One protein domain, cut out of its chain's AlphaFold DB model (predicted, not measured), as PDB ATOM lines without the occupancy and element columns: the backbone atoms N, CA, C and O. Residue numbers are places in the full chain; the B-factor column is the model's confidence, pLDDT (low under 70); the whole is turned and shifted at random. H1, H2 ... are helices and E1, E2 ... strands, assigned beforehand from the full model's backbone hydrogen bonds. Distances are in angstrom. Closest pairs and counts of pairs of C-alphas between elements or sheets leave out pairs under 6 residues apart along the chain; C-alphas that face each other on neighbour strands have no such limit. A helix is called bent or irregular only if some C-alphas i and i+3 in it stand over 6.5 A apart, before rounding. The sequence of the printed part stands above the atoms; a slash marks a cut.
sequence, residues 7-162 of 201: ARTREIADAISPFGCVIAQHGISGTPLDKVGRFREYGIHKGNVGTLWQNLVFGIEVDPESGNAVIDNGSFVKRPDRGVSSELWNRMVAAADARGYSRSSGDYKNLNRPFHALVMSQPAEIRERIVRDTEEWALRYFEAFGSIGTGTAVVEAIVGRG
ATOM      1  N   ALA A   7     -27.641   8.009   6.087       91.12
ATOM      2  CA  ALA A   7     -28.416   6.795   5.828       91.12
ATOM      3  C   ALA A   7     -28.103   5.714   6.872       91.12
ATOM      4  O   ALA A   7     -29.013   5.206   7.529       91.12
ATOM      5  N   ARG A   8     -26.812   5.463   7.126       93.56
ATOM      6  CA  ARG A   8     -26.371   4.561   8.198       93.56
ATOM      7  C   ARG A   8     -26.832   5.032   9.576       93.56
ATOM      8  O   ARG A   8     -27.235   4.215  10.401       93.56
ATOM      9  N   THR A   9     -26.792   6.338   9.831       93.62
ATOM     10  CA  THR A   9     -27.274   6.921  11.093       93.62
ATOM     11  C   THR A   9     -28.754   6.610  11.319       93.62
ATOM     12  O   THR A   9     -29.130   6.238  12.428       93.62
ATOM     13  N   ARG A  10     -29.586   6.682  10.273       94.94
ATOM     14  CA  ARG A  10     -31.008   6.336  10.371       94.94
ATOM     15  C   ARG A  10     -31.234   4.865  10.680       94.94
ATOM     16  O   ARG A  10     -32.045   4.573  11.551       94.94
ATOM     17  N   GLU A  11     -30.497   3.962  10.035       95.81
ATOM     18  CA  GLU A  11     -30.575   2.529  10.350       95.81
ATOM     19  C   GLU A  11     -30.283   2.268  11.838       95.81
ATOM     20  O   GLU A  11     -30.993   1.506  12.494       95.81
ATOM     21  N   ILE A  12     -29.273   2.950  12.396       94.31
ATOM     22  CA  ILE A  12     -28.952   2.876  13.827       94.31
ATOM     23  C   ILE A  12     -30.088   3.465  14.670       94.31
ATOM     24  O   ILE A  12     -30.495   2.846  15.652       94.31
ATOM     25  N   ALA A  13     -30.608   4.639  14.300       93.38
ATOM     26  CA  ALA A  13     -31.688   5.304  15.024       93.38
ATOM     27  C   ALA A  13     -32.942   4.424  15.110       93.38
ATOM     28  O   ALA A  13     -33.497   4.252  16.196       93.38
ATOM     29  N   ASP A  14     -33.350   3.821  13.992       93.31
ATOM     30  CA  ASP A  14     -34.507   2.931  13.937       93.31
ATOM     31  C   ASP A  14     -34.283   1.698  14.830       93.31
ATOM     32  O   ASP A  14     -35.171   1.340  15.608       93.31
ATOM     33  N   ALA A  15     -33.077   1.116  14.816       91.62
ATOM     34  CA  ALA A  15     -32.723  -0.032  15.653       91.62
ATOM     35  C   ALA A  15     -32.717   0.276  17.164       91.62
ATOM     36  O   ALA A  15     -33.074  -0.592  17.964       91.62
ATOM     37  N   ILE A  16     -32.330   1.491  17.577       88.56
ATOM     38  CA  ILE A  16     -32.294   1.875  19.001       88.56
ATOM     39  C   ILE A  16     -33.600   2.510  19.500       88.56
ATOM     40  O   ILE A  16     -33.810   2.603  20.713       88.56
ATOM     41  N   SER A  17     -34.483   2.936  18.594       86.00
ATOM     42  CA  SER A  17     -35.733   3.632  18.927       86.00
ATOM     43  C   SER A  17     -36.667   2.871  19.885       86.00
ATOM     44  O   SER A  17     -37.216   3.527  20.776       86.00
ATOM     45  N   PRO A  18     -36.809   1.521  19.843       84.50
ATOM     46  CA  PRO A  18     -37.663   0.796  20.794       84.50
ATOM     47  C   PRO A  18     -37.166   0.907  22.238       84.50
ATOM     48  O   PRO A  18     -37.929   0.747  23.189       84.50
ATOM     49  N   PHE A  19     -35.881   1.223  22.411       80.25
ATOM     50  CA  PHE A  19     -35.277   1.485  23.705       80.25
ATOM     51  C   PHE A  19     -35.351   2.960  24.083       80.25
ATOM     52  O   PHE A  19     -34.569   3.361  24.934       80.25
ATOM     53  N   GLY A  20     -36.197   3.798  23.474       76.25
ATOM     54  CA  GLY A  20     -36.334   5.219  23.827       76.25
ATOM     55  C   GLY A  20     -35.006   5.988  23.841       76.25
ATOM     56  O   GLY A  20     -34.838   6.918  24.630       76.25
ATOM     57  N   CYS A  21     -34.031   5.529  23.055       83.19
ATOM     58  CA  CYS A  21     -32.720   6.140  22.914       83.19
ATOM     59  C   CYS A  21     -32.740   7.087  21.716       83.19
ATOM     60  O   CYS A  21     -33.409   6.829  20.718       83.19
ATOM     61  N   VAL A  22     -31.976   8.170  21.814       84.75
ATOM     62  CA  VAL A  22     -31.786   9.140  20.730       84.75
ATOM     63  C   VAL A  22     -30.300   9.293  20.454       84.75
ATOM     64  O   VAL A  22     -29.481   9.121  21.363       84.75
ATOM     65  N   ILE A  23     -29.936   9.619  19.215       92.06
ATOM     66  CA  ILE A  23     -28.528   9.777  18.856       92.06
ATOM     67  C   ILE A  23     -28.046  11.168  19.275       92.06
ATOM     68  O   ILE A  23     -28.640  12.201  18.949       92.06
ATOM     69  N   ALA A  24     -26.924  11.168  19.990       91.25
ATOM     70  CA  ALA A  24     -26.109  12.334  20.269       91.25
ATOM     71  C   ALA A  24     -24.871  12.293  19.367       91.25
ATOM     72  O   ALA A  24     -23.976  11.481  19.586       91.25
ATOM     73  N   GLN A  25     -24.804  13.176  18.374       91.69
ATOM     74  CA  GLN A  25     -23.661  13.263  17.476       91.69
ATOM     75  C   GLN A  25     -22.569  14.144  18.084       91.69
ATOM     76  O   GLN A  25     -22.761  15.342  18.322       91.69
ATOM     77  N   HIS A  26     -21.396  13.554  18.301       90.56
ATOM     78  CA  HIS A  26     -20.209  14.299  18.698       90.56
ATOM     79  C   HIS A  26     -19.514  14.913  17.473       90.56
ATOM     80  O   HIS A  26     -19.572  14.349  16.383       90.56
ATOM     81  N   GLY A  27     -18.864  16.068  17.653       88.25
ATOM     82  CA  GLY A  27     -18.004  16.672  16.629       88.25
ATOM     83  C   GLY A  27     -18.727  17.114  15.354       88.25
ATOM     84  O   GLY A  27     -18.367  16.675  14.270       88.25
ATOM     85  N   ILE A  28     -19.721  18.000  15.465       91.50
ATOM     86  CA  ILE A  28     -20.454  18.521  14.293       91.50
ATOM     87  C   ILE A  28     -19.868  19.836  13.746       91.50
ATOM     88  O   ILE A  28     -20.358  20.369  12.752       91.50
ATOM     89  N   SER A  29     -18.824  20.376  14.388       89.56
ATOM     90  CA  SER A  29     -18.065  21.518  13.861       89.56
ATOM     91  C   SER A  29     -17.522  21.184  12.471       89.56
ATOM     92  O   SER A  29     -16.927  20.124  12.297       89.56
ATOM     93  N   GLY A  30     -17.724  22.070  11.493       89.25
ATOM     94  CA  GLY A  30     -17.303  21.821  10.115       89.25
ATOM     95  C   GLY A  30     -18.305  21.039   9.266       89.25
ATOM     96  O   GLY A  30     -18.044  20.811   8.085       89.25
ATOM     97  N   THR A  31     -19.441  20.621   9.836       91.00
ATOM     98  CA  THR A  31     -20.557  20.090   9.046       91.00
ATOM     99  C   THR A  31     -21.399  21.257   8.524       91.00
ATOM    100  O   THR A  31     -21.837  22.066   9.343       91.00
ATOM    101  N   PRO A  32     -21.656  21.343   7.204       91.62
ATOM    102  CA  PRO A  32     -22.550  22.344   6.623       91.62
ATOM    103  C   PRO A  32     -23.904  22.418   7.339       91.62
ATOM    104  O   PRO A  32     -24.492  21.387   7.684       91.62
ATOM    105  N   LEU A  33     -24.390  23.637   7.596       91.69
ATOM    106  CA  LEU A  33     -25.610  23.854   8.383       91.69
ATOM    107  C   LEU A  33     -26.872  23.264   7.737       91.69
ATOM    108  O   LEU A  33     -27.760  22.810   8.456       91.69
ATOM    109  N   ASP A  34     -26.942  23.215   6.407       90.50
ATOM    110  CA  ASP A  34     -28.023  22.552   5.668       90.50
ATOM    111  C   ASP A  34     -28.093  21.054   6.016       90.50
ATOM    112  O   ASP A  34     -29.167  20.512   6.287       90.50
ATOM    113  N   LYS A  35     -26.932  20.393   6.108       90.56
ATOM    114  CA  LYS A  35     -26.822  18.997   6.535       90.56
ATOM    115  C   LYS A  35     -27.149  18.843   8.018       90.56
ATOM    116  O   LYS A  35     -27.849  17.896   8.378       90.56
ATOM    117  N   VAL A  36     -26.694  19.770   8.868       91.38
ATOM    118  CA  VAL A  36     -27.044  19.796  10.301       91.38
ATOM    119  C   VAL A  36     -28.557  19.893  10.493       91.38
ATOM    120  O   VAL A  36     -29.107  19.167  11.318       91.38
ATOM    121  N   GLY A  37     -29.261  20.708   9.705       91.31
ATOM    122  CA  GLY A  37     -30.712  20.854   9.835       91.31
ATOM    123  C   GLY A  37     -31.512  19.589   9.519       91.31
ATOM    124  O   GLY A  37     -32.629  19.409  10.006       91.31
ATOM    125  N   ARG A  38     -30.907  18.649   8.788       92.19
ATOM    126  CA  ARG A  38     -31.502  17.342   8.479       92.19
ATOM    127  C   ARG A  38     -31.267  16.297   9.564       92.19
ATOM    128  O   ARG A  38     -31.918  15.262   9.545       92.19
ATOM    129  N   PHE A  39     -30.388  16.535  10.535       93.06
ATOM    130  CA  PHE A  39     -30.012  15.557  11.570       93.06
ATOM    131  C   PHE A  39     -31.201  14.891  12.270       93.06
ATOM    132  O   PHE A  39     -31.197  13.671  12.457       93.06
ATOM    133  N   ARG A  40     -32.250  15.660  12.575       89.62
ATOM    134  CA  ARG A  40     -33.465  15.138  13.213       89.62
ATOM    135  C   ARG A  40     -34.192  14.086  12.367       89.62
ATOM    136  O   ARG A  40     -34.763  13.152  12.914       89.62
ATOM    137  N   GLU A  41     -34.133  14.193  11.038       91.62
ATOM    138  CA  GLU A  41     -34.752  13.237  10.104       91.62
ATOM    139  C   GLU A  41     -34.071  11.863  10.175       91.62
ATOM    140  O   GLU A  41     -34.680  10.838   9.867       91.62
ATOM    141  N   TYR A  42     -32.819  11.842  10.634       93.38
ATOM    142  CA  TYR A  42     -31.982  10.652  10.755       93.38
ATOM    143  C   TYR A  42     -31.775  10.223  12.219       93.38
ATOM    144  O   TYR A  42     -30.947   9.361  12.492       93.38
ATOM    145  N   GLY A  43     -32.538  10.788  13.167       91.06
ATOM    146  CA  GLY A  43     -32.542  10.382  14.578       91.06
ATOM    147  C   GLY A  43     -31.454  11.007  15.459       91.06
ATOM    148  O   GLY A  43     -31.315  10.621  16.624       91.06
ATOM    149  N   ILE A  44     -30.702  11.987  14.942       92.62
ATOM    150  CA  ILE A  44     -29.773  12.803  15.733       92.62
ATOM    151  C   ILE A  44     -30.546  13.975  16.338       92.62
ATOM    152  O   ILE A  44     -30.960  14.892  15.629       92.62
ATOM    153  N   HIS A  45     -30.707  13.978  17.662       88.75
ATOM    154  CA  HIS A  45     -31.437  15.028  18.393       88.75
ATOM    155  C   HIS A  45     -30.528  15.925  19.238       88.75
ATOM    156  O   HIS A  45     -30.992  16.866  19.878       88.75
ATOM    157  N   LYS A  46     -29.222  15.646  19.250       89.69
ATOM    158  CA  LYS A  46     -28.229  16.460  19.949       89.69
ATOM    159  C   LYS A  46     -26.925  16.465  19.169       89.69
ATOM    160  O   LYS A  46     -26.405  15.405  18.843       89.69
ATOM    161  N   GLY A  47     -26.388  17.653  18.908       90.69
ATOM    162  CA  GLY A  47     -25.100  17.844  18.245       90.69
ATOM    163  C   GLY A  47     -24.117  18.590  19.141       90.69
ATOM    164  O   GLY A  47     -24.481  19.585  19.763       90.69
ATOM    165  N   ASN A  48     -22.868  18.127  19.220       92.81
ATOM    166  CA  ASN A  48     -21.804  18.845  19.925       92.81
ATOM    167  C   ASN A  48     -20.941  19.652  18.965       92.81
ATOM    168  O   ASN A  48     -20.268  19.099  18.094       92.81
ATOM    169  N   VAL A  49     -20.885  20.954  19.211       93.75
ATOM    170  CA  VAL A  49     -19.976  21.892  18.559       93.75
ATOM    171  C   VAL A  49     -18.904  22.272  19.583       93.75
ATOM    172  O   VAL A  49     -19.237  22.564  20.731       93.75
ATOM    173  N   GLY A  50     -17.630  22.246  19.196       93.62
ATOM    174  CA  GLY A  50     -16.520  22.594  20.090       93.62
ATOM    175  C   GLY A  50     -15.450  23.406  19.376       93.62
ATOM    176  O   GLY A  50     -15.205  24.558  19.726       93.62
ATOM    177  N   THR A  51     -14.869  22.827  18.324       94.62
ATOM    178  CA  THR A  51     -13.794  23.452  17.539       94.62
ATOM    179  C   THR A  51     -14.200  24.814  16.977       94.62
ATOM    180  O   THR A  51     -13.412  25.751  17.047       94.62
ATOM    181  N   LEU A  52     -15.439  24.966  16.495       96.69
ATOM    182  CA  LEU A  52     -15.933  26.263  16.018       96.69
ATOM    183  C   LEU A  52     -15.910  27.330  17.122       96.69
ATOM    184  O   LEU A  52     -15.380  28.411  16.897       96.69
ATOM    185  N   TRP A  53     -16.429  27.037  18.320       97.31
ATOM    186  CA  TRP A  53     -16.456  28.011  19.420       97.31
ATOM    187  C   TRP A  53     -15.057  28.487  19.788       97.31
ATOM    188  O   TRP A  53     -14.826  29.680  19.961       97.31
ATOM    189  N   GLN A  54     -14.105  27.558  19.829       96.75
ATOM    190  CA  GLN A  54     -12.698  27.882  20.016       96.75
ATOM    191  C   GLN A  54     -12.163  28.781  18.894       96.75
ATOM    192  O   GLN A  54     -11.500  29.778  19.175       96.75
ATOM    193  N   ASN A  55     -12.456  28.455  17.633       97.50
ATOM    194  CA  ASN A  55     -12.005  29.241  16.487       97.50
ATOM    195  C   ASN A  55     -12.535  30.680  16.546       97.50
ATOM    196  O   ASN A  55     -11.765  31.611  16.324       97.50
ATOM    197  N   LEU A  56     -13.802  30.872  16.926       98.12
ATOM    198  CA  LEU A  56     -14.398  32.200  17.103       98.12
ATOM    199  C   LEU A  56     -13.742  32.974  18.250       98.12
ATOM    200  O   LEU A  56     -13.382  34.136  18.072       98.12
ATOM    201  N   VAL A  57     -13.493  32.324  19.393       98.19
ATOM    202  CA  VAL A  57     -12.741  32.932  20.507       98.19
ATOM    203  C   VAL A  57     -11.354  33.372  20.040       98.19
ATOM    204  O   VAL A  57     -10.914  34.473  20.358       98.19
ATOM    205  N   PHE A  58     -10.665  32.564  19.236       98.25
ATOM    206  CA  PHE A  58      -9.352  32.918  18.691       98.25
ATOM    207  C   PHE A  58      -9.433  33.946  17.551       98.25
ATOM    208  O   PHE A  58      -8.451  34.621  17.246       98.25
ATOM    209  N   GLY A  59     -10.614  34.137  16.962       98.25
ATOM    210  CA  GLY A  59     -10.847  35.010  15.813       98.25
ATOM    211  C   GLY A  59     -10.213  34.461  14.546       98.25
ATOM    212  O   GLY A  59      -9.686  35.228  13.741       98.25
ATOM    213  N   ILE A  60     -10.196  33.138  14.429       98.31
ATOM    214  CA  ILE A  60      -9.810  32.427  13.217       98.31
ATOM    215  C   ILE A  60     -10.927  32.628  12.193       98.31
ATOM    216  O   ILE A  60     -12.109  32.547  12.526       98.31
ATOM    217  N   GLU A  61     -10.549  32.919  10.953       98.06
ATOM    218  CA  GLU A  61     -11.477  32.964   9.836       98.06
ATOM    219  C   GLU A  61     -12.099  31.588   9.633       98.06
ATOM    220  O   GLU A  61     -11.399  30.574   9.611       98.06
ATOM    221  N   VAL A  62     -13.420  31.551   9.506       97.38
ATOM    222  CA  VAL A  62     -14.162  30.318   9.282       97.38
ATOM    223  C   VAL A  62     -14.970  30.428   8.004       97.38
ATOM    224  O   VAL A  62     -15.506  31.491   7.690       97.38
ATOM    225  N   ASP A  63     -15.065  29.318   7.287       95.69
ATOM    226  CA  ASP A  63     -15.974  29.164   6.167       95.69
ATOM    227  C   ASP A  63     -17.407  29.475   6.635       95.69
ATOM    228  O   ASP A  63     -17.864  28.901   7.633       95.69
ATOM    229  N   PRO A  64     -18.122  30.396   5.969       92.44
ATOM    230  CA  PRO A  64     -19.419  30.840   6.439       92.44
ATOM    231  C   PRO A  64     -20.447  29.712   6.420       92.44
ATOM    232  O   PRO A  64     -21.321  29.732   7.271       92.44
ATOM    233  N   GLU A  65     -20.371  28.721   5.534       91.12
ATOM    234  CA  GLU A  65     -21.393  27.668   5.421       91.12
ATOM    235  C   GLU A  65     -21.208  26.535   6.442       91.12
ATOM    236  O   GLU A  65     -22.176  26.066   7.046       91.12
ATOM    237  N   SER A  66     -19.963  26.111   6.656       90.88
ATOM    238  CA  SER A  66     -19.608  24.940   7.469       90.88
ATOM    239  C   SER A  66     -18.996  25.274   8.830       90.88
ATOM    240  O   SER A  66     -18.997  24.435   9.736       90.88
ATOM    241  N   GLY A  67     -18.442  26.476   8.995       93.56
ATOM    242  CA  GLY A  67     -17.707  26.877  10.194       93.56
ATOM    243  C   GLY A  67     -16.314  26.247  10.305       93.56
ATOM    244  O   GLY A  67     -15.685  26.324  11.365       93.56
ATOM    245  N   ASN A  68     -15.820  25.601   9.242       94.31
ATOM    246  CA  ASN A  68     -14.447  25.102   9.188       94.31
ATOM    247  C   ASN A  68     -13.453  26.257   9.212       94.31
ATOM    248  O   ASN A  68     -13.668  27.269   8.557       94.31
ATOM    249  N   ALA A  69     -12.343  26.096   9.930       96.62
ATOM    250  CA  ALA A  69     -11.274  27.084   9.895       96.62
ATOM    251  C   ALA A  69     -10.695  27.206   8.480       96.62
ATOM    252  O   ALA A  69     -10.375  26.198   7.846       96.62
ATOM    253  N   VAL A  70     -10.507  28.438   8.021       97.25
ATOM    254  CA  VAL A  70      -9.744  28.733   6.813       97.25
ATOM    255  C   VAL A  70      -8.259  28.605   7.143       97.25
ATOM    256  O   VAL A  70      -7.756  29.169   8.122       97.25
ATOM    257  N   ILE A  71      -7.565  27.821   6.322       96.50
ATOM    258  CA  ILE A  71      -6.134  27.557   6.440       96.50
ATOM    259  C   ILE A  71      -5.464  28.107   5.188       96.50
ATOM    260  O   ILE A  71      -5.823  27.721   4.077       96.50
ATOM    261  N   ASP A  72      -4.465  28.959   5.382       96.94
ATOM    262  CA  ASP A  72      -3.590  29.440   4.318       96.94
ATOM    263  C   ASP A  72      -2.143  29.085   4.656       96.94
ATOM    264  O   ASP A  72      -1.701  29.236   5.798       96.94
ATOM    265  N   ASN A  73      -1.411  28.558   3.673       95.25
ATOM    266  CA  ASN A  73      -0.011  28.152   3.828       95.25
ATOM    267  C   ASN A  73       0.253  27.314   5.105       95.25
ATOM    268  O   ASN A  73       1.247  27.493   5.810       95.25
ATOM    269  N   GLY A  74      -0.676  26.403   5.429       95.25
ATOM    270  CA  GLY A  74      -0.589  25.490   6.577       95.25
ATOM    271  C   GLY A  74      -0.904  26.101   7.951       95.25
ATOM    272  O   GLY A  74      -0.799  25.398   8.958       95.25
ATOM    273  N   SER A  75      -1.310  27.371   8.018       96.81
ATOM    274  CA  SER A  75      -1.640  28.075   9.264       96.81
ATOM    275  C   SER A  75      -3.089  28.561   9.278       96.81
ATOM    276  O   SER A  75      -3.644  28.909   8.239       96.81
ATOM    277  N   PHE A  76      -3.701  28.624  10.462       97.88
ATOM    278  CA  PHE A  76      -4.992  29.294  10.623       97.88
ATOM    279  C   PHE A  76      -4.914  30.762  10.194       97.88
ATOM    280  O   PHE A  76      -4.007  31.491  10.607       97.88
ATOM    281  N   VAL A  77      -5.903  31.214   9.425       98.06
ATOM    282  CA  VAL A  77      -6.021  32.625   9.049       98.06
ATOM    283  C   VAL A  77      -6.650  33.402  10.203       98.06
ATOM    284  O   VAL A  77      -7.783  33.146  10.602       98.06
ATOM    285  N   LYS A  78      -5.912  34.359  10.776       97.94
ATOM    286  CA  LYS A  78      -6.401  35.225  11.859       97.94
ATOM    287  C   LYS A  78      -7.083  36.463  11.287       97.94
ATOM    288  O   LYS A  78      -6.480  37.201  10.514       97.94
ATOM    289  N   ARG A  79      -8.279  36.772  11.783       98.06
ATOM    290  CA  ARG A  79      -8.974  38.044  11.544       98.06
ATOM    291  C   ARG A  79      -8.649  39.035  12.667       98.06
ATOM    292  O   ARG A  79      -9.014  38.767  13.815       98.06
ATOM    293  N   PRO A  80      -7.948  40.158  12.414       96.56
ATOM    294  CA  PRO A  80      -7.571  41.110  13.472       96.56
ATOM    295  C   PRO A  80      -8.777  41.739  14.194       96.56
ATOM    296  O   PRO A  80      -8.719  42.063  15.383       96.56
ATOM    297  N   ASP A  81      -9.894  41.868  13.479       96.81
ATOM    298  CA  ASP A  81     -11.150  42.463  13.931       96.81
ATOM    299  C   ASP A  81     -12.053  41.504  14.730       96.81
ATOM    300  O   ASP A  81     -13.029  41.957  15.323       96.81
ATOM    301  N   ARG A  82     -11.709  40.211  14.828       97.94
ATOM    302  CA  ARG A  82     -12.513  39.165  15.496       97.94
ATOM    303  C   ARG A  82     -11.738  38.480  16.624       97.94
ATOM    304  O   ARG A  82     -10.510  38.566  16.679       97.94
ATOM    305  N   GLY A  83     -12.426  37.766  17.515       98.44
ATOM    306  CA  GLY A  83     -11.780  36.948  18.552       98.44
ATOM    307  C   GLY A  83     -10.955  37.719  19.585       98.44
ATOM    308  O   GLY A  83     -11.210  38.888  19.858       98.44
ATOM    309  N   VAL A  84      -9.909  37.103  20.128       98.69
ATOM    310  CA  VAL A  84      -8.881  37.774  20.949       98.69
ATOM    311  C   VAL A  84      -8.052  38.780  20.143       98.69
ATOM    312  O   VAL A  84      -8.021  38.725  18.906       98.69
ATOM    313  N   SER A  85      -7.373  39.708  20.829       98.50
ATOM    314  CA  SER A  85      -6.458  40.656  20.182       98.50
ATOM    315  C   SER A  85      -5.354  39.941  19.396       98.50
ATOM    316  O   SER A  85      -4.950  38.826  19.735       98.50
ATOM    317  N   SER A  86      -4.821  40.594  18.360       98.31
ATOM    318  CA  SER A  86      -3.683  40.058  17.598       98.31
ATOM    319  C   SER A  86      -2.454  39.833  18.482       98.31
ATOM    320  O   SER A  86      -1.725  38.868  18.287       98.31
ATOM    321  N   GLU A  87      -2.247  40.680  19.494       98.25
ATOM    322  CA  GLU A  87      -1.168  40.508  20.468       98.25
ATOM    323  C   GLU A  87      -1.334  39.210  21.271       98.25
ATOM    324  O   GLU A  87      -0.403  38.406  21.358       98.25
ATOM    325  N   LEU A  88      -2.528  38.972  21.827       98.50
ATOM    326  CA  LEU A  88      -2.796  37.752  22.582       98.50
ATOM    327  C   LEU A  88      -2.723  36.521  21.675       98.50
ATOM    328  O   LEU A  88      -2.112  35.525  22.057       98.50
ATOM    329  N   TRP A  89      -3.259  36.607  20.457       98.44
ATOM    330  CA  TRP A  89      -3.142  35.541  19.466       98.44
ATOM    331  C   TRP A  89      -1.684  35.188  19.160       98.44
ATOM    332  O   TRP A  89      -1.317  34.019  19.213       98.44
ATOM    333  N   ASN A  90      -0.820  36.181  18.934       98.31
ATOM    334  CA  ASN A  90       0.600  35.944  18.675       98.31
ATOM    335  C   ASN A  90       1.288  35.238  19.853       98.31
ATOM    336  O   ASN A  90       2.101  34.338  19.647       98.31
ATOM    337  N   ARG A  91       0.922  35.581  21.097       98.44
ATOM    338  CA  ARG A  91       1.408  34.873  22.297       98.44
ATOM    339  C   ARG A  91       0.926  33.421  22.344       98.44
ATOM    340  O   ARG A  91       1.684  32.544  22.751       98.44
ATOM    341  N   MET A  92      -0.315  33.164  21.931       98.31
ATOM    342  CA  MET A  92      -0.872  31.811  21.841       98.31
ATOM    343  C   MET A  92      -0.168  30.982  20.764       98.31
ATOM    344  O   MET A  92       0.220  29.850  21.044       98.31
ATOM    345  N   VAL A  93       0.069  31.554  19.580       98.06
ATOM    346  CA  VAL A  93       0.825  30.908  18.494       98.06
ATOM    347  C   VAL A  93       2.250  30.593  18.937       98.06
ATOM    348  O   VAL A  93       2.677  29.454  18.804       98.06
ATOM    349  N   ALA A  94       2.957  31.537  19.565       98.25
ATOM    350  CA  ALA A  94       4.303  31.283  20.083       98.25
ATOM    351  C   ALA A  94       4.324  30.150  21.127       98.25
ATOM    352  O   ALA A  94       5.236  29.324  21.149       98.25
ATOM    353  N   ALA A  95       3.301  30.073  21.983       98.06
ATOM    354  CA  ALA A  95       3.158  28.987  22.947       98.06
ATOM    355  C   ALA A  95       2.835  27.631  22.291       98.06
ATOM    356  O   ALA A  95       3.209  26.595  22.847       98.06
ATOM    357  N   ALA A  96       2.140  27.629  21.152       97.88
ATOM    358  CA  ALA A  96       1.876  26.441  20.344       97.88
ATOM    359  C   ALA A  96       3.150  25.969  19.626       97.88
ATOM    360  O   ALA A  96       3.524  24.802  19.749       97.88
ATOM    361  N   ASP A  97       3.867  26.893  18.983       97.75
ATOM    362  CA  ASP A  97       5.143  26.644  18.307       97.75
ATOM    363  C   ASP A  97       6.174  26.059  19.293       97.75
ATOM    364  O   ASP A  97       6.821  25.055  19.002       97.75
ATOM    365  N   ALA A  98       6.264  26.604  20.514       98.00
ATOM    366  CA  ALA A  98       7.146  26.090  21.569       98.00
ATOM    367  C   ALA A  98       6.802  24.660  22.032       98.00
ATOM    368  O   ALA A  98       7.637  23.987  22.633       98.00
ATOM    369  N   ARG A  99       5.574  24.193  21.772       97.38
ATOM    370  CA  ARG A  99       5.119  22.817  22.035       97.38
ATOM    371  C   ARG A  99       5.211  21.919  20.798       97.38
ATOM    372  O   ARG A  99       4.842  20.752  20.883       97.38
ATOM    373  N   GLY A 100       5.681  22.447  19.667       97.31
ATOM    374  CA  GLY A 100       5.749  21.729  18.396       97.31
ATOM    375  C   GLY A 100       4.383  21.475  17.756       97.31
ATOM    376  O   GLY A 100       4.254  20.549  16.958       97.31
ATOM    377  N   TYR A 101       3.353  22.247  18.110       97.38
ATOM    378  CA  TYR A 101       2.034  22.101  17.494       97.38
ATOM    379  C   TYR A 101       2.056  22.634  16.062       97.38
ATOM    380  O   TYR A 101       2.608  23.701  15.795       97.38
ATOM    381  N   SER A 102       1.414  21.919  15.136       95.75
ATOM    382  CA  SER A 102       1.172  22.460  13.795       95.75
ATOM    383  C   SER A 102       0.198  23.640  13.880       95.75
ATOM    384  O   SER A 102      -0.786  23.587  14.618       95.75
ATOM    385  N   ARG A 103       0.437  24.692  13.089       94.81
ATOM    386  CA  ARG A 103      -0.298  25.975  13.123       94.81
ATOM    387  C   ARG A 103      -1.750  25.919  12.636       94.81
ATOM    388  O   ARG A 103      -2.407  26.952  12.520       94.81
ATOM    389  N   SER A 104      -2.239  24.722  12.346       93.19
ATOM    390  CA  SER A 104      -3.615  24.421  11.955       93.19
ATOM    391  C   SER A 104      -4.164  23.166  12.654       93.19
ATOM    392  O   SER A 104      -5.168  22.600  12.221       93.19
ATOM    393  N   SER A 105      -3.522  22.694  13.733       91.31
ATOM    394  CA  SER A 105      -3.936  21.460  14.412       91.31
ATOM    395  C   SER A 105      -5.010  21.677  15.479       91.31
ATOM    396  O   SER A 105      -5.157  22.747  16.077       91.31
ATOM    397  N   GLY A 106      -5.722  20.591  15.791       89.75
ATOM    398  CA  GLY A 106      -6.643  20.532  16.925       89.75
ATOM    399  C   GLY A 106      -5.965  20.677  18.297       89.75
ATOM    400  O   GLY A 106      -6.666  20.885  19.286       89.75
ATOM    401  N   ASP A 107      -4.630  20.624  18.384       95.69
ATOM    402  CA  ASP A 107      -3.882  20.760  19.647       95.69
ATOM    403  C   ASP A 107      -3.960  22.165  20.235       95.69
ATOM    404  O   ASP A 107      -3.744  22.350  21.434       95.69
ATOM    405  N   TYR A 108      -4.371  23.152  19.432       96.31
ATOM    406  CA  TYR A 108      -4.690  24.496  19.909       96.31
ATOM    407  C   TYR A 108      -5.758  24.481  21.020       96.31
ATOM    408  O   TYR A 108      -5.793  25.398  21.842       96.31
ATOM    409  N   LYS A 109      -6.548  23.400  21.155       95.06
ATOM    410  CA  LYS A 109      -7.449  23.193  22.303       95.06
ATOM    411  C   LYS A 109      -6.741  23.179  23.653       95.06
ATOM    412  O   LYS A 109      -7.307  23.614  24.657       95.06
ATOM    413  N   ASN A 110      -5.482  22.747  23.675       96.81
ATOM    414  CA  ASN A 110      -4.660  22.706  24.878       96.81
ATOM    415  C   ASN A 110      -4.216  24.109  25.325       96.81
ATOM    416  O   ASN A 110      -3.724  24.265  26.441       96.81
ATOM    417  N   LEU A 111      -4.422  25.142  24.494       97.25
ATOM    418  CA  LEU A 111      -4.155  26.538  24.845       97.25
ATOM    419  C   LEU A 111      -5.306  27.178  25.633       97.25
ATOM    420  O   LEU A 111      -5.063  28.129  26.371       97.25
ATOM    421  N   ASN A 112      -6.531  26.641  25.549       96.19
ATOM    422  CA  ASN A 112      -7.697  27.216  26.230       96.19
ATOM    423  C   ASN A 112      -7.468  27.367  27.738       96.19
ATOM    424  O   ASN A 112      -7.695  28.437  28.295       96.19
ATOM    425  N   ARG A 113      -6.967  26.319  28.405       96.75
ATOM    426  CA  ARG A 113      -6.706  26.332  29.854       96.75
ATOM    427  C   ARG A 113      -5.618  27.341  30.265       96.75
ATOM    428  O   ARG A 113      -5.913  28.174  31.118       96.75
ATOM    429  N   PRO A 114      -4.386  27.302  29.719       97.44
ATOM    430  CA  PRO A 114      -3.330  28.229  30.133       97.44
ATOM    431  C   PRO A 114      -3.609  29.689  29.754       97.44
ATOM    432  O   PRO A 114      -3.143  30.584  30.453       97.44
ATOM    433  N   PHE A 115      -4.376  29.947  28.690       98.19
ATOM    434  CA  PHE A 115      -4.700  31.311  28.264       98.19
ATOM    435  C   PHE A 115      -6.050  31.822  28.776       98.19
ATOM    436  O   PHE A 115      -6.331  33.002  28.596       98.19
ATOM    437  N   HIS A 116      -6.852  31.000  29.464       97.62
ATOM    438  CA  HIS A 116      -8.192  31.373  29.933       97.62
ATOM    439  C   HIS A 116      -8.214  32.724  30.660       97.62
ATOM    440  O   HIS A 116      -8.974  33.612  30.284       97.62
ATOM    441  N   ALA A 117      -7.338  32.915  31.653       98.38
ATOM    442  CA  ALA A 117      -7.286  34.162  32.416       98.38
ATOM    443  C   ALA A 117      -6.979  35.383  31.529       98.38
ATOM    444  O   ALA A 117      -7.559  36.443  31.732       98.38
ATOM    445  N   LEU A 118      -6.119  35.220  30.517       98.38
ATOM    446  CA  LEU A 118      -5.745  36.286  29.585       98.38
ATOM    447  C   LEU A 118      -6.864  36.609  28.590       98.38
ATOM    448  O   LEU A 118      -7.056  37.773  28.246       98.38
ATOM    449  N   VAL A 119      -7.609  35.593  28.143       97.94
ATOM    450  CA  VAL A 119      -8.814  35.774  27.319       97.94
ATOM    451  C   VAL A 119      -9.874  36.537  28.117       97.94
ATOM    452  O   VAL A 119     -10.429  37.521  27.632       97.94
ATOM    453  N   MET A 120     -10.110  36.138  29.369       97.69
ATOM    454  CA  MET A 120     -11.105  36.773  30.239       97.69
ATOM    455  C   MET A 120     -10.704  38.180  30.699       97.69
ATOM    456  O   MET A 120     -11.585  38.975  31.026       97.69
ATOM    457  N   SER A 121      -9.408  38.503  30.703       98.06
ATOM    458  CA  SER A 121      -8.890  39.834  31.040       98.06
ATOM    459  C   SER A 121      -8.805  40.787  29.844       98.06
ATOM    460  O   SER A 121      -8.271  41.886  29.991       98.06
ATOM    461  N   GLN A 122      -9.258  40.385  28.650       98.31
ATOM    462  CA  GLN A 122      -9.317  41.296  27.506       98.31
ATOM    463  C   GLN A 122     -10.266  42.480  27.798       98.31
ATOM    464  O   GLN A 122     -11.247  42.317  28.536       98.31
ATOM    465  N   PRO A 123     -10.018  43.662  27.199       98.44
ATOM    466  CA  PRO A 123     -10.942  44.793  27.234       98.44
ATOM    467  C   PRO A 123     -12.388  44.397  26.904       98.44
ATOM    468  O   PRO A 123     -12.625  43.447  26.153       98.44
ATOM    469  N   ALA A 124     -13.361  45.128  27.459       98.25
ATOM    470  CA  ALA A 124     -14.788  44.843  27.271       98.25
ATOM    471  C   ALA A 124     -15.166  44.720  25.787       98.25
ATOM    472  O   ALA A 124     -15.733  43.705  25.402       98.25
ATOM    473  N   GLU A 125     -14.703  45.650  24.950       98.25
ATOM    474  CA  GLU A 125     -14.910  45.643  23.495       98.25
ATOM    475  C   GLU A 125     -14.477  44.329  22.808       98.25
ATOM    476  O   GLU A 125     -15.151  43.836  21.901       98.25
ATOM    477  N   ILE A 126     -13.375  43.712  23.259       98.44
ATOM    478  CA  ILE A 126     -12.867  42.451  22.702       98.44
ATOM    479  C   ILE A 126     -13.711  41.270  23.190       98.44
ATOM    480  O   ILE A 126     -13.995  40.347  22.426       98.44
ATOM    481  N   ARG A 127     -14.138  41.279  24.454       98.31
ATOM    482  CA  ARG A 127     -15.022  40.227  24.976       98.31
ATOM    483  C   ARG A 127     -16.396  40.290  24.311       98.31
ATOM    484  O   ARG A 127     -16.925  39.259  23.916       98.31
ATOM    485  N   GLU A 128     -16.930  41.489  24.111       98.25
ATOM    486  CA  GLU A 128     -18.227  41.720  23.471       98.25
ATOM    487  C   GLU A 128     -18.236  41.309  21.998       98.25
ATOM    488  O   GLU A 128     -19.201  40.690  21.553       98.25
ATOM    489  N   ARG A 129     -17.161  41.565  21.232       98.12
ATOM    490  CA  ARG A 129     -17.085  41.046  19.853       98.12
ATOM    491  C   ARG A 129     -17.054  39.519  19.804       98.12
ATOM    492  O   ARG A 129     -17.689  38.954  18.926       98.12
ATOM    493  N   ILE A 130     -16.376  38.857  20.750       98.25
ATOM    494  CA  ILE A 130     -16.379  37.389  20.841       98.25
ATOM    495  C   ILE A 130     -17.796  36.892  21.123       98.25
ATOM    496  O   ILE A 130     -18.271  36.007  20.421       98.25
ATOM    497  N   VAL A 131     -18.477  37.481  22.115       98.25
ATOM    498  CA  VAL A 131     -19.858  37.118  22.467       98.25
ATOM    499  C   VAL A 131     -20.775  37.267  21.257       98.25
ATOM    500  O   VAL A 131     -21.460  36.310  20.908       98.25
ATOM    501  N   ARG A 132     -20.718  38.408  20.566       98.25
ATOM    502  CA  ARG A 132     -21.524  38.663  19.367       98.25
ATOM    503  C   ARG A 132     -21.264  37.635  18.262       98.25
ATOM    504  O   ARG A 132     -22.215  37.101  17.706       98.25
ATOM    505  N   ASP A 133     -20.001  37.324  17.969       97.38
ATOM    506  CA  ASP A 133     -19.651  36.332  16.943       97.38
ATOM    507  C   ASP A 133     -20.155  34.929  17.324       97.38
ATOM    508  O   ASP A 133     -20.651  34.182  16.478       97.38
ATOM    509  N   THR A 134     -20.050  34.555  18.605       97.44
ATOM    510  CA  THR A 134     -20.573  33.270  19.095       97.44
ATOM    511  C   THR A 134     -22.097  33.214  19.083       97.44
ATOM    512  O   THR A 134     -22.654  32.170  18.754       97.44
ATOM    513  N   GLU A 135     -22.769  34.322  19.400       97.19
ATOM    514  CA  GLU A 135     -24.225  34.446  19.356       97.19
ATOM    515  C   GLU A 135     -24.739  34.314  17.921       97.19
ATOM    516  O   GLU A 135     -25.647  33.524  17.674       97.19
ATOM    517  N   GLU A 136     -24.109  35.000  16.962       96.69
ATOM    518  CA  GLU A 136     -24.446  34.903  15.540       96.69
ATOM    519  C   GLU A 136     -24.397  33.446  15.059       96.69
ATOM    520  O   GLU A 136     -25.359  32.938  14.483       96.69
ATOM    521  N   TRP A 137     -23.319  32.720  15.366       97.06
ATOM    522  CA  TRP A 137     -23.218  31.302  15.018       97.06
ATOM    523  C   TRP A 137     -24.204  30.412  15.782       97.06
ATOM    524  O   TRP A 137     -24.747  29.472  15.200       97.06
ATOM    525  N   ALA A 138     -24.463  30.685  17.063       95.56
ATOM    526  CA  ALA A 138     -25.440  29.933  17.847       95.56
ATOM    527  C   ALA A 138     -26.857  30.068  17.267       95.56
ATOM    528  O   ALA A 138     -27.547  29.059  17.114       95.56
ATOM    529  N   LEU A 139     -27.262  31.279  16.868       95.50
ATOM    530  CA  LEU A 139     -28.551  31.534  16.222       95.50
ATOM    531  C   LEU A 139     -28.699  30.747  14.918       95.50
ATOM    532  O   LEU A 139     -29.743  30.144  14.687       95.50
ATOM    533  N   ARG A 140     -27.638  30.667  14.111       95.75
ATOM    534  CA  ARG A 140     -27.633  29.871  12.874       95.75
ATOM    535  C   ARG A 140     -27.813  28.376  13.136       95.75
ATOM    536  O   ARG A 140     -28.523  27.701  12.392       95.75
ATOM    537  N   TYR A 141     -27.222  27.846  14.209       94.31
ATOM    538  CA  TYR A 141     -27.504  26.473  14.633       94.31
ATOM    539  C   TYR A 141     -28.943  26.307  15.113       94.31
ATOM    540  O   TYR A 141     -29.576  25.317  14.762       94.31
ATOM    541  N   PHE A 142     -29.476  27.246  15.897       93.12
ATOM    542  CA  PHE A 142     -30.868  27.172  16.340       93.12
ATOM    543  C   PHE A 142     -31.842  27.199  15.163       93.12
ATOM    544  O   PHE A 142     -32.817  26.452  15.162       93.12
ATOM    545  N   GLU A 143     -31.562  28.002  14.140       94.12
ATOM    546  CA  GLU A 143     -32.325  28.000  12.896       94.12
ATOM    547  C   GLU A 143     -32.225  26.648  12.184       94.12
ATOM    548  O   GLU A 143     -33.256  26.034  11.909       94.12
ATOM    549  N   ALA A 144     -31.009  26.125  11.982       92.31
ATOM    550  CA  ALA A 144     -30.801  24.827  11.341       92.31
ATOM    551  C   ALA A 144     -31.542  23.697  12.079       92.31
ATOM    552  O   ALA A 144     -32.244  22.898  11.462       92.31
ATOM    553  N   PHE A 145     -31.460  23.656  13.410       89.38
ATOM    554  CA  PHE A 145     -32.163  22.663  14.227       89.38
ATOM    555  C   PHE A 145     -33.676  22.917  14.354       89.38
ATOM    556  O   PHE A 145     -34.395  22.044  14.843       89.38
ATOM    557  N   GLY A 146     -34.185  24.067  13.902       89.31
ATOM    558  CA  GLY A 146     -35.585  24.460  14.066       89.31
ATOM    559  C   GLY A 146     -35.973  24.724  15.526       89.31
ATOM    560  O   GLY A 146     -37.102  24.444  15.916       89.31
ATOM    561  N   SER A 147     -35.037  25.212  16.344       90.38
ATOM    562  CA  SER A 147     -35.205  25.433  17.787       90.38
ATOM    563  C   SER A 147     -35.301  26.910  18.192       90.38
ATOM    564  O   SER A 147     -35.340  27.223  19.387       90.38
ATOM    565  N   ILE A 148     -35.370  27.836  17.230       92.69
ATOM    566  CA  ILE A 148     -35.588  29.264  17.504       92.69
ATOM    567  C   ILE A 148     -36.843  29.451  18.370       92.69
ATOM    568  O   ILE A 148     -37.896  28.878  18.103       92.69
ATOM    569  N   GLY A 149     -36.717  30.249  19.432       91.00
ATOM    570  CA  GLY A 149     -37.819  30.557  20.351       91.00
ATOM    571  C   GLY A 149     -38.128  29.476  21.392       91.00
ATOM    572  O   GLY A 149     -38.958  29.703  22.266       91.00
ATOM    573  N   THR A 150     -37.440  28.331  21.375       91.38
ATOM    574  CA  THR A 150     -37.701  27.240  22.338       91.38
ATOM    575  C   THR A 150     -36.996  27.419  23.690       91.38
ATOM    576  O   THR A 150     -37.208  26.625  24.604       91.38
ATOM    577  N   GLY A 151     -36.193  28.478  23.857       90.38
ATOM    578  CA  GLY A 151     -35.395  28.720  25.065       90.38
ATOM    579  C   GLY A 151     -36.215  28.758  26.358       90.38
ATOM    580  O   GLY A 151     -35.845  28.104  27.330       90.38
ATOM    581  N   THR A 152     -37.360  29.450  26.364       92.50
ATOM    582  CA  THR A 152     -38.250  29.498  27.539       92.50
ATOM    583  C   THR A 152     -38.770  28.110  27.906       92.50
ATOM    584  O   THR A 152     -38.693  27.728  29.068       92.50
ATOM    585  N   ALA A 153     -39.196  27.317  26.917       89.62
ATOM    586  CA  ALA A 153     -39.679  25.956  27.149       89.62
ATOM    587  C   ALA A 153     -38.585  25.046  27.735       89.62
ATOM    588  O   ALA A 153     -38.866  24.208  28.588       89.62
ATOM    589  N   VAL A 154     -37.322  25.228  27.324       87.94
ATOM    590  CA  VAL A 154     -36.180  24.510  27.916       87.94
ATOM    591  C   VAL A 154     -36.003  24.884  29.388       87.94
ATOM    592  O   VAL A 154     -35.844  23.998  30.225       87.94
ATOM    593  N   VAL A 155     -36.057  26.177  29.724       88.38
ATOM    594  CA  VAL A 155     -35.935  26.647  31.114       88.38
ATOM    595  C   VAL A 155     -37.083  26.117  31.972       88.38
ATOM    596  O   VAL A 155     -36.837  25.575  33.047       88.38
ATOM    597  N   GLU A 156     -38.320  26.210  31.488       90.00
ATOM    598  CA  GLU A 156     -39.503  25.689  32.178       90.00
ATOM    599  C   GLU A 156     -39.409  24.177  32.407       90.00
ATOM    600  O   GLU A 156     -39.678  23.707  33.511       90.00
ATOM    601  N   ALA A 157     -38.956  23.413  31.406       85.38
ATOM    602  CA  ALA A 157     -38.764  21.971  31.532       85.38
ATOM    603  C   ALA A 157     -37.692  21.605  32.573       85.38
ATOM    604  O   ALA A 157     -37.856  20.627  33.303       85.38
ATOM    605  N   ILE A 158     -36.605  22.382  32.659       84.56
ATOM    606  CA  ILE A 158     -35.552  22.184  33.665       84.56
ATOM    607  C   ILE A 158     -36.082  22.504  35.068       84.56
ATOM    608  O   ILE A 158     -35.897  21.710  35.985       84.56
ATOM    609  N   VAL A 159     -36.756  23.644  35.240       87.44
ATOM    610  CA  VAL A 159     -37.277  24.086  36.545       87.44
ATOM    611  C   VAL A 159     -38.406  23.174  37.037       87.44
ATOM    612  O   VAL A 159     -38.477  22.870  38.226       87.44
ATOM    613  N   GLY A 160     -39.271  22.704  36.134       86.62
ATOM    614  CA  GLY A 160     -40.438  21.888  36.469       86.62
ATOM    615  C   GLY A 160     -40.129  20.449  36.889       86.62
ATOM    616  O   GLY A 160     -40.954  19.843  37.567       86.62
ATOM    617  N   ARG A 161     -38.960  19.891  36.530       80.38
ATOM    618  CA  ARG A 161     -38.612  18.490  36.845       80.38
ATOM    619  C   ARG A 161     -38.479  18.203  38.339       80.38
ATOM    620  O   ARG A 161     -38.669  17.064  38.742       80.38
ATOM    621  N   GLY A 162     -38.148  19.200  39.162       76.62
ATOM    622  CA  GLY A 162     -38.014  19.028  40.616       76.62
ATOM    623  C   GLY A 162     -36.890  18.078  41.069       76.62
ATOM    624  O   GLY A 162     -36.668  17.943  42.271       76.62
TER     625      GLY A 162
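Overview. This is residues 7 to 162 of the 201 residues of a protein of Candidatus Fermentibacter daniensis (UniProt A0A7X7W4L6). Two lobes lie at the two ends of a long shape: one holds a tiny sheet of two strands, E1 and E2, with the helices H1, H2 and H3 round it, and the other holds H4 and the helical hairpin H5 and H6. The long helix H7 bridges them, passing H4 at residues 130 to 134 and reaching H2 at residues 140 to 145, and beyond it residues 152 to 162, of which 152 to 160 belong to H8, stick out. The printed part has 156 residues, with eight named helices and two named strands in the order H1, E1, H2, H3, E2, H4, H5, H6, H7, H8; the sheet E1 = E2 is parallel and the class is mostly helix. The whole is only just loose, close to compact, with a radius of gyration of the C-alphas of 18.2 A, and its C-alphas span 52 by 35 by 27 A.

Along the chain. The strands are E1, residues 23 to 25, 6.1 A long, and E2, residues 44 to 47, 7.3 A long. Between them come H2, residues 33 to 37, and H3, residues 39 to 42. Before them is H1, residues 7 to 19, which begins at C-alpha 7 at (-28.416, 6.795, 5.828) and is 19.9 A long. After E2 come H4, residues 51 to 58, 10.5 A long; H5, residues 86 to 97, 16.1 A; and H6, residues 106 to 120, 21.5 A. H7, residues 124 to 145, is the longest helix, 31.0 A from C-alpha 124 at (-14.788, 44.843, 27.271) to C-alpha 145. H8, residues 151 to 160, is 14.2 A long and ends at C-alpha 160 at (-40.438, 21.888, 36.469). H1 and H6 are irregular: C-alphas 15 and 18 are 7.2 A apart and C-alphas 114 and 117 are 7.5 A apart, against about 5 A in a regular helix.

Arrangement. E1 and E2 are parallel neighbours at 31 degrees, with N 25 and O 46 at 2.8 A and N 45 and O 23 at 3.0 A, both within hydrogen-bond range. E1, H2, H3 and E2 form a strand-helix-strand unit, two parallel neighbour strands with helices between them, and its crossover is right-handed. The closest C-alphas of H1 and E1, those of Ala 13 and Ile 23, are 6.7 A apart. H1 and H3 touch, closest at the C-alphas of Arg 10 and Tyr 42, 4.4 A. H2 and H7 touch, closest at the C-alphas of Gly 37 and Ala 144, 4.2 A; H7 does so with residues 140 to 145 alone. With residues 130 to 134 alone H7 touches H4, at a shallow tilt of 22 degrees, opposite ways; the C-alphas of Val 57 and Ile 130 are closest, 5.8 A. H4 and H6 only just touch, with 3 pairs of C-alphas within 8 A, the closest those of Gln 54 and Lys 109, 7.4 A, at a steep tilt of 42 degrees; H6 does so with residues 106 to 109 alone. H5 and H6 are a hairpin at a steep tilt of 42 degrees, opposite ways, closest at the C-alphas of Ala 96 and Tyr 108, 6.9 A. H7 and H8 are apart, and H8 touches no helix. Every O i to N i+4 pair is within hydrogen-bond range in H2, H4, H5, H7 and H8; it is 7 of 9 in H1 and 4 of 11 in H6, where 8 of 12 O i to N i+3 pairs are, and H3 is too short for such a pair.

Size, cuts and confidence. The two C-alphas farthest apart are those of Pro 18 and Glu 87, 53.9 A. The printed part has no cut. The link from H4 to H5 is long, with 27 residues, 59 to 85, in which residues 71 to 72 pair with 75 to 76, antiparallel. The mean pLDDT of the printed part is 94.0, and no printed residue is under 70.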